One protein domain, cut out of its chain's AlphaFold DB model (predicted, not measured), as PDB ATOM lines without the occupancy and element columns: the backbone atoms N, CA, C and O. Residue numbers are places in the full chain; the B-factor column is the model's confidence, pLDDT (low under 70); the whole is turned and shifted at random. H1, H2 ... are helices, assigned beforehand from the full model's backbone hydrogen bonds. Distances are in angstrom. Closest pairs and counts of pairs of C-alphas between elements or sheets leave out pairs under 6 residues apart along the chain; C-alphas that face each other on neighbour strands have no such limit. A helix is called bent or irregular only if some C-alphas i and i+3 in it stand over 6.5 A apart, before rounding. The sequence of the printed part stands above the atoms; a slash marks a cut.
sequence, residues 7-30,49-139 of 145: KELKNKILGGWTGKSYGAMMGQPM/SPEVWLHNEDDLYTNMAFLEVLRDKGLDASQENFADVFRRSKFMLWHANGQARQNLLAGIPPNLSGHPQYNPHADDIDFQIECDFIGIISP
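AT A GLANCE: This is residues 7 to 30 and 49 to 139 of the 145 residues of an uncharacterized protein of Candidatus Poribacteria bacterium (UniProt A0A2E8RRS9). The long helix H1 forms one side of a compact all-helix domain, and H4, H5 and H6 cluster at the opposite end. H3 and the short H7 and H8 fill the space between, with H8 beside H1, while the tiny H2 sits near the later part of H1. The printed part has 115 residues with eight named helices, H1 to H8 in order, and no named strand. The radius of gyration of the C-alphas is 14.8 A and the spans are 44 by 36 by 24 A.

IN THESE COORDINATES: H1, residues 7 to 30, begins at C-alpha 7 (25.126, 54.357, 106.131) and is 35.0 A long. It is irregular, but only just: C-alphas 26 and 29 are 6.8 A apart. H2 is residues 49 to 52. H3, residues 58 to 73, measures 22.2 A, H4, residues 79 to 88, 14.5 A, and H5, residues 95 to 105, 15.6 A. H6 is residues 110 to 113, H7 126 to 130, and H8 132 to 137, ending at C-alpha 137 (28.989, 45.026, 117.611).

HOW THE PARTS SIT: H1 touches H8 with residues 13 to 17 alone, at a shallow tilt of 23 degrees, opposite ways; the closest C-alphas, of Ile 13 and Ile 136, are 5.7 A apart. H1 and H2 only just touch, with 3 pairs of C-alphas within 8 A, the closest being Met 25 and Ser 49 at 6.4 A. H3 touches H4 at a steep tilt of 55 degrees, with C-alphas 66 and 82 closest at 6.6 A. H4 and H5 touch, about perpendicular at 87 degrees, closest at C-alphas 86 and 101, 5.4 A. H7 touches H3, with C-alphas 59 and 130 closest at 5.7 A, and H5, with C-alphas 96 and 126 closest at 6.1 A. H6 touches H5, with C-alphas 100 and 113 closest at 4.8 A. H1 is apart from H4, H5, H6 and H7. Every O i to N i+4 pair is within hydrogen-bond range in H5, H7 and H8, against 18 of 20 in H1, 11 of 12 in H3 and 5 of 6 in H4; H2 and H6 are too short for such a pair.

THE WHOLE: The two C-alphas farthest apart, of Lys 7 and Ala 106, are 46.3 A apart. Residues 31 to 48 are not printed, and C-alphas 30 and 49 are 12.6 A apart across the cut. The link from H6 to H7, residues 114 to 125, is long. Mean pLDDT of the printed part is 94.1, and no printed residue is under 70.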
ATOM      1  N   LYS A   7      26.596  54.375 106.116       97.19
ATOM      2  CA  LYS A   7      25.126  54.357 106.131       97.19
ATOM      3  C   LYS A   7      24.576  52.935 105.996       97.19
ATOM      4  O   LYS A   7      23.662  52.572 106.727       97.19
ATOM      5  N   GLU A   8      25.136  52.137 105.093       96.25
ATOM      6  CA  GLU A   8      24.703  50.757 104.855       96.25
ATOM      7  C   GLU A   8      25.074  49.846 106.023       96.25
ATOM      8  O   GLU A   8      24.257  49.032 106.446       96.25
ATOM      9  N   LEU A   9      26.272  50.025 106.591       93.94
ATOM     10  CA  LEU A   9      26.695  49.319 107.797       93.94
ATOM     11  C   LEU A   9      25.752  49.626 108.965       93.94
ATOM     12  O   LEU A   9      25.220  48.706 109.578       93.94
ATOM     13  N   LYS A  10      25.470  50.911 109.219       95.06
ATOM     14  CA  LYS A  10      24.509  51.322 110.252       95.06
ATOM     15  C   LYS A  10      23.124  50.719 110.008       95.06
ATOM     16  O   LYS A  10      22.504  50.242 110.949       95.06
ATOM     17  N   ASN A  11      22.655  50.708 108.760       97.19
ATOM     18  CA  ASN A  11      21.371  50.106 108.404       97.19
ATOM     19  C   ASN A  11      21.323  48.605 108.731       97.19
ATOM     20  O   ASN A  11      20.318  48.126 109.239       97.19
ATOM     21  N   LYS A  12      22.413  47.869 108.483       95.56
ATOM     22  CA  LYS A  12      22.508  46.438 108.811       95.56
ATOM     23  C   LYS A  12      22.567  46.182 110.315       95.56
ATOM     24  O   LYS A  12      21.882  45.285 110.782       95.56
ATOM     25  N   ILE A  13      23.329  46.985 111.060       95.06
ATOM     26  CA  ILE A  13      23.406  46.899 112.529       95.06
ATOM     27  C   ILE A  13      22.026  47.139 113.149       95.06
ATOM     28  O   ILE A  13      21.567  46.342 113.959       95.06
ATOM     29  N   LEU A  14      21.337  48.206 112.729       96.19
ATOM     30  CA  LEU A  14      19.976  48.492 113.188       96.19
ATOM     31  C   LEU A  14      19.006  47.376 112.789       96.19
ATOM     32  O   LEU A  14      18.218  46.941 113.617       96.19
ATOM     33  N   GLY A  15      19.110  46.867 111.558       97.06
ATOM     34  CA  GLY A  15      18.315  45.732 111.097       97.06
ATOM     35  C   GLY A  15      18.531  44.459 111.919       97.06
ATOM     36  O   GLY A  15      17.565  43.746 112.159       97.06
ATOM     37  N   GLY A  16      19.754  44.201 112.396       95.56
ATOM     38  CA  GLY A  16      20.051  43.094 113.310       95.56
ATOM     39  C   GLY A  16      19.289  43.229 114.628       95.56
ATOM     40  O   GLY A  16      18.522  42.340 114.986       95.56
ATOM     41  N   TRP A  17      19.407  44.385 115.288       94.75
ATOM     42  CA  TRP A  17      18.690  44.656 116.538       94.75
ATOM     43  C   TRP A  17      17.169  44.632 116.379       94.75
ATOM     44  O   TRP A  17      16.469  44.052 117.207       94.75
ATOM     45  N   THR A  18      16.647  45.239 115.311       94.25
ATOM     46  CA  THR A  18      15.210  45.229 115.017       94.25
ATOM     47  C   THR A  18      14.716  43.820 114.704       94.25
ATOM     48  O   THR A  18      13.659  43.439 115.191       94.25
ATOM     49  N   GLY A  19      15.477  43.037 113.936       93.94
ATOM     50  CA  GLY A  19      15.133  41.658 113.598       93.94
ATOM     51  C   GLY A  19      15.077  40.755 114.827       93.94
ATOM     52  O   GLY A  19      14.082  40.061 115.006       93.94
ATOM     53  N   LYS A  20      16.088  40.830 115.704       93.62
ATOM     54  CA  LYS A  20      16.109  40.120 116.992       93.62
ATOM     55  C   LYS A  20      14.894  40.489 117.849       93.62
ATOM     56  O   LYS A  20      14.133  39.620 118.254       93.62
ATOM     57  N   SER A  21      14.678  41.792 118.048       92.31
ATOM     58  CA  SER A  21      13.563  42.332 118.842       92.31
ATOM     59  C   SER A  21      12.204  41.860 118.324       92.31
ATOM     60  O   SER A  21      11.341  41.457 119.095       92.31
ATOM     61  N   TYR A  22      12.023  41.890 117.002       91.69
ATOM     62  CA  TYR A  22      10.809  41.408 116.357       91.69
ATOM     63  C   TYR A  22      10.638  39.897 116.533       91.69
ATOM     64  O   TYR A  22       9.539  39.454 116.841       91.69
ATOM     65  N   GLY A  23      11.710  39.117 116.357       91.19
ATOM     66  CA  GLY A  23      11.696  37.663 116.510       91.19
ATOM     67  C   GLY A  23      11.268  37.218 117.907       91.19
ATOM     68  O   GLY A  23      10.335  36.429 118.011       91.19
ATOM     69  N   ALA A  24      11.882  37.779 118.954       90.88
ATOM     70  CA  ALA A  24      11.539  37.476 120.347       90.88
ATOM     71  C   ALA A  24      10.066  37.806 120.646       90.88
ATOM     72  O   ALA A  24       9.280  36.949 121.039       90.88
ATOM     73  N   MET A  25       9.644  39.028 120.313       90.25
ATOM     74  CA  MET A  25       8.266  39.486 120.504       90.25
ATOM     75  C   MET A  25       7.227  38.654 119.731       90.25
ATOM     76  O   MET A  25       6.103  38.481 120.197       90.25
ATOM     77  N   MET A  26       7.570  38.193 118.525       88.81
ATOM     78  CA  MET A  26       6.705  37.346 117.703       88.81
ATOM     79  C   MET A  26       6.581  35.936 118.276       88.81
ATOM     80  O   MET A  26       5.494  35.369 118.265       88.81
ATOM     81  N   GLY A  27       7.694  35.384 118.764       88.56
ATOM     82  CA  GLY A  27       7.763  34.038 119.318       88.56
ATOM     83  C   GLY A  27       7.073  33.903 120.673       88.56
ATOM     84  O   GLY A  27       6.529  32.843 120.973       88.56
ATOM     85  N   GLN A  28       7.026  34.976 121.463       88.25
ATOM     86  CA  GLN A  28       6.544  34.907 122.840       88.25
ATOM     87  C   GLN A  28       5.111  34.356 122.997       88.25
ATOM     88  O   GLN A  28       4.901  33.432 123.781       88.25
ATOM     89  N   PRO A  29       4.097  34.804 122.228       86.12
ATOM     90  CA  PRO A  29       2.734  34.277 122.361       86.12
ATOM     91  C   PRO A  29       2.574  32.814 121.922       86.12
ATOM     92  O   PRO A  29       1.533  32.208 122.179       86.12
ATOM     93  N   MET A  30       3.560  32.264 121.208       87.50
ATOM     94  CA  MET A  30       3.547  30.902 120.672       87.50
ATOM     95  C   MET A  30       4.547  29.973 121.366       87.50
ATOM     96  O   MET A  30       4.674  28.810 120.965       87.50
ATOM     97  N   SER A  49       2.337  44.417 121.277       87.31
ATOM     98  CA  SER A  49       3.396  43.471 121.636       87.31
ATOM     99  C   SER A  49       4.757  44.116 121.948       87.31
ATOM    100  O   SER A  49       5.415  43.622 122.865       87.31
ATOM    101  N   PRO A  50       5.195  45.216 121.290       86.94
ATOM    102  CA  PRO A  50       6.449  45.872 121.659       86.94
ATOM    103  C   PRO A  50       6.444  46.420 123.089       86.94
ATOM    104  O   PRO A  50       7.488  46.482 123.727       86.94
ATOM    105  N   GLU A  51       5.285  46.829 123.599       86.75
ATOM    106  CA  GLU A  51       5.149  47.356 124.956       86.75
ATOM    107  C   GLU A  51       4.930  46.231 125.966       86.75
ATOM    108  O   GLU A  51       5.467  46.286 127.070       86.75
ATOM    109  N   VAL A  52       4.185  45.193 125.581       86.62
ATOM    110  CA  VAL A  52       3.803  44.088 126.468       86.62
ATOM    111  C   VAL A  52       4.942  43.092 126.680       86.62
ATOM    112  O   VAL A  52       5.188  42.693 127.814       86.62
ATOM    113  N   TRP A  53       5.636  42.701 125.612       86.56
ATOM    114  CA  TRP A  53       6.571  41.571 125.636       86.56
ATOM    115  C   TRP A  53       8.020  42.025 125.714       86.56
ATOM    116  O   TRP A  53       8.756  41.617 126.607       86.56
ATOM    117  N   LEU A  54       8.406  42.973 124.857       86.62
ATOM    118  CA  LEU A  54       9.809  43.295 124.585       86.62
ATOM    119  C   LEU A  54      10.653  43.620 125.828       86.62
ATOM    120  O   LEU A  54      11.839  43.308 125.873       86.62
ATOM    121  N   HIS A  55      10.068  44.271 126.835       84.94
ATOM    122  CA  HIS A  55      10.791  44.673 128.044       84.94
ATOM    123  C   HIS A  55      11.049  43.515 129.023       84.94
ATOM    124  O   HIS A  55      11.879  43.664 129.921       84.94
ATOM    125  N   ASN A  56      10.341  42.394 128.870       86.94
ATOM    126  CA  ASN A  56      10.432  41.214 129.724       86.94
ATOM    127  C   ASN A  56      11.003  39.986 128.985       86.94
ATOM    128  O   ASN A  56      10.991  38.895 129.548       86.94
ATOM    129  N   GLU A  57      11.525  40.171 127.767       91.25
ATOM    130  CA  GLU A  57      12.212  39.124 126.998       91.25
ATOM    131  C   GLU A  57      13.672  38.973 127.433       91.25
ATOM    132  O   GLU A  57      14.458  39.929 127.359       91.25
ATOM    133  N   ASP A  58      14.051  37.769 127.857       92.19
ATOM    134  CA  ASP A  58      15.399  37.437 128.322       92.19
ATOM    135  C   ASP A  58      16.452  37.528 127.231       92.19
ATOM    136  O   ASP A  58      17.512  38.120 127.468       92.19
ATOM    137  N   ASP A  59      16.100  37.132 126.007       92.00
ATOM    138  CA  ASP A  59      16.883  37.359 124.791       92.00
ATOM    139  C   ASP A  59      17.419  38.794 124.694       92.00
ATOM    140  O   ASP A  59      18.507  39.040 124.158       92.00
ATOM    141  N   LEU A  60      16.637  39.767 125.179       92.69
ATOM    142  CA  LEU A  60      16.926  41.189 125.067       92.69
ATOM    143  C   LEU A  60      17.580  41.746 126.320       92.69
ATOM    144  O   LEU A  60      18.627  42.384 126.200       92.69
ATOM    145  N   TYR A  61      17.021  41.542 127.515       92.75
ATOM    146  CA  TYR A  61      17.623  42.142 128.708       92.75
ATOM    147  C   TYR A  61      18.983  41.525 129.057       92.75
ATOM    148  O   TYR A  61      19.854  42.252 129.547       92.75
ATOM    149  N   THR A  62      19.232  40.250 128.736       94.62
ATOM    150  CA  THR A  62      20.562  39.651 128.905       94.62
ATOM    151  C   THR A  62      21.560  40.279 127.930       94.62
ATOM    152  O   THR A  62      22.657  40.684 128.322       94.62
ATOM    153  N   ASN A  63      21.146  40.489 126.676       94.00
ATOM    154  CA  ASN A  63      21.918  41.230 125.676       94.00
ATOM    155  C   ASN A  63      22.237  42.662 126.115       94.00
ATOM    156  O   ASN A  63      23.382  43.096 125.999       94.00
ATOM    157  N   MET A  64      21.261  43.392 126.659       93.44
ATOM    158  CA  MET A  64      21.487  44.744 127.179       93.44
ATOM    159  C   MET A  64      22.533  44.745 128.296       93.44
ATOM    160  O   MET A  64      23.385  45.633 128.340       93.44
ATOM    161  N   ALA A  65      22.523  43.725 129.155       94.75
ATOM    162  CA  ALA A  65      23.502  43.588 130.222       94.75
ATOM    163  C   ALA A  65      24.919  43.288 129.684       94.75
ATOM    164  O   ALA A  65      25.902  43.843 130.178       94.75
ATOM    165  N   PHE A  66      25.047  42.486 128.622       95.19
ATOM    166  CA  PHE A  66      26.327  42.269 127.933       95.19
ATOM    167  C   PHE A  66      26.832  43.522 127.210       95.19
ATOM    168  O   PHE A  66      28.018  43.852 127.280       95.19
ATOM    169  N   LEU A  67      25.938  44.260 126.552       95.00
ATOM    170  CA  LEU A  67      26.273  45.530 125.909       95.00
ATOM    171  C   LEU A  67      26.731  46.580 126.921       95.00
ATOM    172  O   LEU A  67      27.626  47.363 126.613       95.00
ATOM    173  N   GLU A  68      26.159  46.596 128.124       95.38
ATOM    174  CA  GLU A  68      26.619  47.456 129.213       95.38
ATOM    175  C   GLU A  68      28.057  47.121 129.639       95.38
ATOM    176  O   GLU A  68      28.883  48.029 129.758       95.38
ATOM    177  N   VAL A  69      28.403  45.834 129.763       96.25
ATOM    178  CA  VAL A  69      29.791  45.412 130.030       96.25
ATOM    179  C   VAL A  69      30.730  45.933 128.950       96.25
ATOM    180  O   VAL A  69      31.767  46.514 129.265       96.25
ATOM    181  N   LEU A  70      30.365  45.773 127.681       95.12
ATOM    182  CA  LEU A  70      31.191  46.215 126.560       95.12
ATOM    183  C   LEU A  70      31.283  47.735 126.438       95.12
ATOM    184  O   LEU A  70      32.333  48.257 126.071       95.12
ATOM    185  N   ARG A  71      30.212  48.465 126.760       95.38
ATOM    186  CA  ARG A  71      30.229  49.930 126.834       95.38
ATOM    187  C   ARG A  71      31.269  50.403 127.851       95.38
ATOM    188  O   ARG A  71      31.987  51.362 127.577       95.38
ATOM    189  N   ASP A  72      31.356  49.725 128.994       95.81
ATOM    190  CA  ASP A  72      32.179  50.155 130.127       95.81
ATOM    191  C   ASP A  72      33.616  49.607 130.082       95.81
ATOM    192  O   ASP A  72      34.545  50.252 130.572       95.81
ATOM    193  N   LYS A  73      33.812  48.403 129.533       95.88
ATOM    194  CA  LYS A  73      35.100  47.687 129.495       95.88
ATOM    195  C   LYS A  73      35.722  47.608 128.102       95.88
ATOM    196  O   LYS A  73      36.902  47.285 127.994       95.88
ATOM    197  N   GLY A  74      34.970  47.935 127.055       93.62
ATOM    198  CA  GLY A  74      35.393  47.749 125.672       93.62
ATOM    199  C   GLY A  74      35.407  46.278 125.255       93.62
ATOM    200  O   GLY A  74      34.889  45.409 125.953       93.62
ATOM    201  N   LEU A  75      36.024  46.007 124.103       91.25
ATOM    202  CA  LEU A  75      36.147  44.655 123.539       91.25
ATOM    203  C   LEU A  75      37.113  43.749 124.327       91.25
ATOM    204  O   LEU A  75      37.064  42.537 124.175       91.25
ATOM    205  N   ASP A  76      37.941  44.317 125.208       91.62
ATOM    206  CA  ASP A  76      38.861  43.571 126.080       91.62
ATOM    207  C   ASP A  76      38.189  43.079 127.382       91.62
ATOM    208  O   ASP A  76      38.865  42.690 128.340       91.62
ATOM    209  N   ALA A  77      36.854  43.127 127.456       94.56
ATOM    210  CA  ALA A  77      36.094  42.638 128.598       94.56
ATOM    211  C   ALA A  77      36.418  41.161 128.887       94.56
ATOM    212  O   ALA A  77      36.333  40.292 128.024       94.56
ATOM    213  N   SER A  78      36.767  40.865 130.137       95.00
ATOM    214  CA  SER A  78      37.069  39.498 130.565       95.00
ATOM    215  C   SER A  78      35.795  38.689 130.820       95.00
ATOM    216  O   SER A  78      34.749  39.252 131.145       95.00
ATOM    217  N   GLN A  79      35.894  37.355 130.790       94.38
ATOM    218  CA  GLN A  79      34.792  36.464 131.193       94.38
ATOM    219  C   GLN A  79      34.273  36.779 132.605       94.38
ATOM    220  O   GLN A  79      33.075  36.698 132.861       94.38
ATOM    221  N   GLU A  80      35.160  37.207 133.507       96.94
ATOM    222  CA  GLU A  80      34.794  37.626 134.862       96.94
ATOM    223  C   GLU A  80      33.869  38.855 134.857       96.94
ATOM    224  O   GLU A  80      32.977  38.955 135.696       96.94
ATOM    225  N   ASN A  81      34.021  39.776 133.895       96.81
ATOM    226  CA  ASN A  81      33.147  40.946 133.786       96.81
ATOM    227  C   ASN A  81      31.717  40.557 133.394       96.81
ATOM    228  O   ASN A  81      30.769  41.094 133.963       96.81
ATOM    229  N   PHE A  82      31.560  39.598 132.482       95.88
ATOM    230  CA  PHE A  82      30.248  39.057 132.119       95.88
ATOM    231  C   PHE A  82      29.651  38.207 133.251       95.88
ATOM    232  O   PHE A  82      28.472  38.336 133.575       95.88
ATOM    233  N   ALA A  83      30.468  37.404 133.934       96.81
ATOM    234  CA  ALA A  83      30.029  36.634 135.097       96.81
ATOM    235  C   ALA A  83      29.545  37.522 136.255       96.81
ATOM    236  O   ALA A  83      28.585  37.181 136.949       96.81
ATOM    237  N   ASP A  84      30.169  38.684 136.455       96.44
ATOM    238  CA  ASP A  84      29.745  39.655 137.463       96.44
ATOM    239  C   ASP A  84      28.325  40.176 137.218       96.44
ATOM    240  O   ASP A  84      27.565  40.354 138.175       96.44
ATOM    241  N   VAL A  85      27.935  40.356 135.953       94.06
ATOM    242  CA  VAL A  85      26.552  40.679 135.587       94.06
ATOM    243  C   VAL A  85      25.624  39.556 136.011       94.06
ATOM    244  O   VAL A  85      24.621  39.819 136.670       94.06
ATOM    245  N   PHE A  86      25.953  38.302 135.708       95.00
ATOM    246  CA  PHE A  86      25.105  37.167 136.072       95.00
ATOM    247  C   PHE A  86      24.954  37.040 137.589       95.00
ATOM    248  O   PHE A  86      23.845  36.823 138.065       95.00
ATOM    249  N   ARG A  87      26.020  37.271 138.366       95.44
ATOM    250  CA  ARG A  87      25.963  37.239 139.838       95.44
ATOM    251  C   ARG A  87      25.105  38.346 140.451       95.44
ATOM    252  O   ARG A  87      24.515  38.130 141.506       95.44
ATOM    253  N   ARG A  88      25.080  39.538 139.845       93.44
ATOM    254  CA  ARG A  88      24.473  40.750 140.440       93.44
ATOM    255  C   ARG A  88      23.130  41.142 139.838       93.44
ATOM    256  O   ARG A  88      22.401  41.926 140.449       93.44
ATOM    257  N   SER A  89      22.831  40.659 138.639       91.00
ATOM    258  CA  SER A  89      21.582  40.941 137.938       91.00
ATOM    259  C   SER A  89      20.381  40.487 138.763       91.00
ATOM    260  O   SER A  89      20.411  39.472 139.454       91.00
ATOM    261  N   LYS A  90      19.312  41.285 138.701       90.88
ATOM    262  CA  LYS A  90      18.050  41.028 139.412       90.88
ATOM    263  C   LYS A  90      16.952  40.490 138.499       90.88
ATOM    264  O   LYS A  90      15.894  40.117 138.994       90.88
ATOM    265  N   PHE A  91      17.194  40.485 137.191       92.38
ATOM    266  CA  PHE A  91      16.289  39.898 136.216       92.38
ATOM    267  C   PHE A  91      16.339  38.367 136.281       92.38
ATOM    268  O   PHE A  91      17.305  37.776 136.794       92.38
ATOM    269  N   MET A  92      15.269  37.738 135.798       93.00
ATOM    270  CA  MET A  92      15.167  36.285 135.743       93.00
ATOM    271  C   MET A  92      16.195  35.731 134.759       93.00
ATOM    272  O   MET A  92      16.504  36.369 133.768       93.00
ATOM    273  N   LEU A  93      16.759  34.569 135.057       95.19
ATOM    274  CA  LEU A  93      17.576  33.834 134.101       95.19
ATOM    275  C   LEU A  93      17.047  32.413 134.067       95.19
ATOM    276  O   LEU A  93      16.922  31.782 135.121       95.19
ATOM    277  N   TRP A  94      16.725  31.946 132.872       94.44
ATOM    278  CA  TRP A  94      16.173  30.621 132.650       94.44
ATOM    279  C   TRP A  94      17.285  29.607 132.410       94.44
ATOM    280  O   TRP A  94      18.434  29.993 132.225       94.44
ATOM    281  N   HIS A  95      16.953  28.321 132.520       96.62
ATOM    282  CA  HIS A  95      17.741  27.224 131.957       96.62
ATOM    283  C   HIS A  95      19.269  27.347 132.137       96.62
ATOM    284  O   HIS A  95      19.760  27.402 133.278       96.62
ATOM    285  N   ALA A  96      20.032  27.365 131.040       97.31
ATOM    286  CA  ALA A  96      21.486  27.382 131.072       97.31
ATOM    287  C   ALA A  96      22.011  28.625 131.793       97.31
ATOM    288  O   ALA A  96      22.947  28.518 132.594       97.31
ATOM    289  N   ASN A  97      21.389  29.784 131.581       97.00
ATOM    290  CA  ASN A  97      21.803  31.037 132.203       97.00
ATOM    291  C   ASN A  97      21.519  31.069 133.711       97.00
ATOM    292  O   ASN A  97      22.357  31.504 134.513       97.00
ATOM    293  N   GLY A  98      20.359  30.563 134.123       96.94
ATOM    294  CA  GLY A  98      19.947  30.454 135.516       96.94
ATOM    295  C   GLY A  98      20.880  29.532 136.290       96.94
ATOM    296  O   GLY A  98      21.387  29.901 137.355       96.94
ATOM    297  N   GLN A  99      21.194  28.370 135.717       97.94
ATOM    298  CA  GLN A  99      22.147  27.437 136.303       97.94
ATOM    299  C   GLN A  99      23.578  27.995 136.311       97.94
ATOM    300  O   GLN A  99      24.290  27.830 137.304       97.94
ATOM    301  N   ALA A 100      23.994  28.725 135.271       97.50
ATOM    302  CA  ALA A 100      25.285  29.407 135.257       97.50
ATOM    303  C   ALA A 100      25.396  30.429 136.402       97.50
ATOM    304  O   ALA A 100      26.416  30.457 137.092       97.50
ATOM    305  N   ARG A 101      24.337  31.208 136.682       97.75
ATOM    306  CA  ARG A 101      24.289  32.098 137.857       97.75
ATOM    307  C   ARG A 101      24.479  31.315 139.158       97.75
ATOM    308  O   ARG A 101      25.293  31.725 139.983       97.75
ATOM    309  N   GLN A 102      23.776  30.195 139.348       97.94
ATOM    310  CA  GLN A 102      23.935  29.371 140.556       97.94
ATOM    311  C   GLN A 102      25.364  28.831 140.698       97.94
ATOM    312  O   GLN A 102      25.950  28.910 141.776       97.94
ATOM    313  N   ASN A 103      25.960  28.365 139.600       98.31
ATOM    314  CA  ASN A 103      27.337  27.874 139.571       98.31
ATOM    315  C   ASN A 103      28.339  28.966 139.973       98.31
ATOM    316  O   ASN A 103      29.202  28.735 140.820       98.31
ATOM    317  N   LEU A 104      28.184  30.175 139.426       98.38
ATOM    318  CA  LEU A 104      29.012  31.330 139.783       98.38
ATOM    319  C   LEU A 104      28.884  31.699 141.268       98.38
ATOM    320  O   LEU A 104      29.884  32.034 141.903       98.38
ATOM    321  N   LEU A 105      27.674  31.634 141.833       97.88
ATOM    322  CA  LEU A 105      27.431  31.885 143.260       97.88
ATOM    323  C   LEU A 105      28.014  30.780 144.157       97.88
ATOM    324  O   LEU A 105      28.447  31.066 145.271       97.88
ATOM    325  N   ALA A 106      28.078  29.543 143.663       98.00
ATOM    326  CA  ALA A 106      28.715  28.409 144.334       98.00
ATOM    327  C   ALA A 106      30.254  28.402 144.215       98.00
ATOM    328  O   ALA A 106      30.909  27.508 144.748       98.00
ATOM    329  N   GLY A 107      30.843  29.389 143.531       97.62
ATOM    330  CA  GLY A 107      32.292  29.529 143.378       97.62
ATOM    331  C   GLY A 107      32.893  28.756 142.200       97.62
ATOM    332  O   GLY A 107      34.116  28.676 142.097       97.62
ATOM    333  N   ILE A 108      32.072  28.209 141.297       98.31
ATOM    334  CA  ILE A 108      32.562  27.662 140.026       98.31
ATOM    335  C   ILE A 108      33.019  28.842 139.155       98.31
ATOM    336  O   ILE A 108      32.268  29.810 139.001       98.31
ATOM    337  N   PRO A 109      34.241  28.805 138.591       97.62
ATOM    338  CA  PRO A 109      34.770  29.931 137.833       97.62
ATOM    339  C   PRO A 109      34.009  30.132 136.508       97.62
ATOM    340  O   PRO A 109      33.445  29.171 135.972       97.62
ATOM    341  N   PRO A 110      34.023  31.350 135.930       96.94
ATOM    342  CA  PRO A 110      33.254  31.675 134.721       96.94
ATOM    343  C   PRO A 110      33.491  30.750 133.531       96.94
ATOM    344  O   PRO A 110      32.560  30.404 132.813       96.94
ATOM    345  N   ASN A 111      34.729  30.295 133.339       95.69
ATOM    346  CA  ASN A 111      35.081  29.408 132.234       95.69
ATOM    347  C   ASN A 111      34.459  28.003 132.357       95.69
ATOM    348  O   ASN A 111      34.533  27.226 131.409       95.69
ATOM    349  N   LEU A 112      33.882  27.661 133.515       97.56
ATOM    350  CA  LEU A 112      33.244  26.375 133.791       97.56
ATOM    351  C   LEU A 112      31.760  26.496 134.157       97.56
ATOM    352  O   LEU A 112      31.071  25.478 134.175       97.56
ATOM    353  N   SER A 113      31.237  27.695 134.427       97.50
ATOM    354  CA  SER A 113      29.865  27.866 134.926       97.50
ATOM    355  C   SER A 113      28.789  27.410 133.934       97.50
ATOM    356  O   SER A 113      27.718  26.989 134.364       97.50
ATOM    357  N   GLY A 114      29.080  27.449 132.630       95.75
ATOM    358  CA  GLY A 114      28.231  26.899 131.564       95.75
ATOM    359  C   GLY A 114      28.632  25.501 131.076       95.75
ATOM    360  O   GLY A 114      27.994  24.965 130.181       95.75
ATOM    361  N   HIS A 115      29.696  24.899 131.614       97.25
ATOM    362  CA  HIS A 115      30.222  23.633 131.100       97.25
ATOM    363  C   HIS A 115      29.284  22.452 131.444       97.25
ATOM    364  O   HIS A 115      28.822  22.397 132.587       97.25
ATOM    365  N   PRO A 116      29.074  21.452 130.555       97.25
ATOM    366  CA  PRO A 116      28.154  20.322 130.789       97.25
ATOM    367  C   PRO A 116      28.405  19.516 132.072       97.25
ATOM    368  O   PRO A 116      27.500  18.908 132.629       97.25
ATOM    369  N   GLN A 117      29.641  19.528 132.580       97.50
ATOM    370  CA  GLN A 117      29.978  18.924 133.877       97.50
ATOM    371  C   GLN A 117      29.248  19.583 135.064       97.50
ATOM    372  O   GLN A 117      29.000  18.922 136.068       97.50
ATOM    373  N   TYR A 118      28.962  20.883 134.973       97.81
ATOM    374  CA  TYR A 118      28.400  21.693 136.058       97.81
ATOM    375  C   TYR A 118      27.017  22.253 135.733       97.81
ATOM    376  O   TYR A 118      26.304  22.691 136.633       97.81
ATOM    377  N   ASN A 119      26.641  22.283 134.459       98.12
ATOM    378  CA  ASN A 119      25.381  22.828 134.000       98.12
ATOM    379  C   ASN A 119      24.560  21.725 133.307       98.12
ATOM    380  O   ASN A 119      24.839  21.416 132.150       98.12
ATOM    381  N   PRO A 120      23.562  21.115 133.981       97.44
ATOM    382  CA  PRO A 120      22.665  20.138 133.355       97.44
ATOM    383  C   PRO A 120      21.849  20.690 132.177       97.44
ATOM    384  O   PRO A 120      21.306  19.903 131.413       97.44
ATOM    385  N   HIS A 121      21.781  22.014 132.026       97.69
ATOM    386  CA  HIS A 121      21.104  22.719 130.941       97.69
ATOM    387  C   HIS A 121      22.076  23.170 129.840       97.69
ATOM    388  O   HIS A 121      21.744  24.038 129.048       97.69
ATOM    389  N   ALA A 122      23.303  22.635 129.783       96.56
ATOM    390  CA  ALA A 122      24.332  23.124 128.858       96.56
ATOM    391  C   ALA A 122      23.971  23.009 127.361       96.56
ATOM    392  O   ALA A 122      24.606  23.679 126.547       96.56
ATOM    393  N   ASP A 123      22.986  22.179 127.014       96.00
ATOM    394  CA  ASP A 123      22.484  22.016 125.645       96.00
ATOM    395  C   ASP A 123      21.260  22.907 125.338       96.00
ATOM    396  O   ASP A 123      20.775  22.906 124.204       96.00
ATOM    397  N   ASP A 124      20.769  23.673 126.322       96.75
ATOM    398  CA  ASP A 124      19.685  24.636 126.128       96.75
ATOM    399  C   ASP A 124      20.197  25.859 125.333       96.75
ATOM    400  O   ASP A 124      21.393  26.168 125.270       96.75
ATOM    401  N   ILE A 125      19.282  26.539 124.642       95.00
ATOM    402  CA  ILE A 125      19.615  27.502 123.580       95.00
ATOM    403  C   ILE A 125      19.969  28.908 124.085       95.00
ATOM    404  O   ILE A 125      20.242  29.778 123.260       95.00
ATOM    405  N   ASP A 126      19.994  29.140 125.399       95.56
ATOM    406  CA  ASP A 126      20.083  30.463 126.027       95.56
ATOM    407  C   ASP A 126      21.199  31.335 125.421       95.56
ATOM    408  O   ASP A 126      20.956  32.409 124.875       95.56
ATOM    409  N   PHE A 127      22.448  30.853 125.415       94.00
ATOM    410  CA  PHE A 127      23.538  31.652 124.847       94.00
ATOM    411  C   PHE A 127      23.495  31.706 123.314       94.00
ATOM    412  O   PHE A 127      24.005  32.648 122.714       94.00
ATOM    413  N   GLN A 128      22.887  30.721 122.649       93.81
ATOM    414  CA  GLN A 128      22.788  30.706 121.187       93.81
ATOM    415  C   GLN A 128      21.899  31.849 120.687       93.81
ATOM    416  O   GLN A 128      22.264  32.522 119.723       93.81
ATOM    417  N   ILE A 129      20.780  32.105 121.369       93.69
ATOM    418  CA  ILE A 129      19.876  33.220 121.055       93.69
ATOM    419  C   ILE A 129      20.419  34.567 121.548       93.69
ATOM    420  O   ILE A 129      20.031  35.615 121.033       93.69
ATOM    421  N   GLU A 130      21.381  34.562 122.474       94.38
ATOM    422  CA  GLU A 130      22.008  35.769 123.010       94.38
ATOM    423  C   GLU A 130      23.330  36.159 122.333       94.38
ATOM    424  O   GLU A 130      23.709  37.318 122.423       94.38
ATOM    425  N   CYS A 131      24.054  35.259 121.663       93.19
ATOM    426  CA  CYS A 131      25.408  35.534 121.154       93.19
ATOM    427  C   CYS A 131      25.468  36.409 119.888       93.19
ATOM    428  O   CYS A 131      26.549  36.829 119.466       93.19
ATOM    429  N   ASP A 132      24.325  36.733 119.288       93.00
ATOM    430  CA  ASP A 132      24.221  37.590 118.105       93.00
ATOM    431  C   ASP A 132      24.770  39.010 118.330       93.00
ATOM    432  O   ASP A 132      25.319  39.601 117.391       93.00
ATOM    433  N   PHE A 133      24.730  39.529 119.566       92.75
ATOM    434  CA  PHE A 133      25.327  40.824 119.908       92.75
ATOM    435  C   PHE A 133      26.792  40.914 119.475       92.75
ATOM    436  O   PHE A 133      27.192  41.957 118.964       92.75
ATOM    437  N   ILE A 134      27.561  39.820 119.587       92.81
ATOM    438  CA  ILE A 134      28.976  39.733 119.192       92.81
ATOM    439  C   ILE A 134      29.117  40.094 117.712       92.81
ATOM    440  O   ILE A 134      29.925  40.947 117.337       92.81
ATOM    441  N   GLY A 135      28.284  39.498 116.858       91.94
ATOM    442  CA  GLY A 135      28.281  39.773 115.423       91.94
ATOM    443  C   GLY A 135      27.815  41.191 115.083       91.94
ATOM    444  O   GLY A 135      28.331  41.800 114.142       91.94
ATOM    445  N   ILE A 136      26.868  41.736 115.852       93.56
ATOM    446  CA  ILE A 136      26.302  43.067 115.612       93.56
ATOM    447  C   ILE A 136      27.275  44.188 116.021       93.56
ATOM    448  O   ILE A 136      27.376  45.193 115.311       93.56
ATOM    449  N   ILE A 137      28.014  44.030 117.124       91.25
ATOM    450  CA  ILE A 137      28.989  45.026 117.611       91.25
ATOM    451  C   ILE A 137      30.333  44.958 116.882       91.25
ATOM    452  O   ILE A 137      31.011  45.978 116.757       91.25
ATOM    453  N   SER A 138      30.725  43.773 116.402       90.75
ATOM    454  CA  SER A 138      32.047  43.521 115.821       90.75
ATOM    455  C   SER A 138      31.972  42.995 114.369       90.75
ATOM    456  O   SER A 138      32.654  42.033 114.000       90.75
ATOM    457  N   PRO A 139      31.165  43.614 113.477       88.62
ATOM    458  CA  PRO A 139      30.916  43.076 112.144       88.62
ATOM    459  C   PRO A 139      32.211  43.015 111.325       88.62
ATOM    460  O   PRO A 139      32.840  44.034 111.036       88.62
TER     461      PRO A 139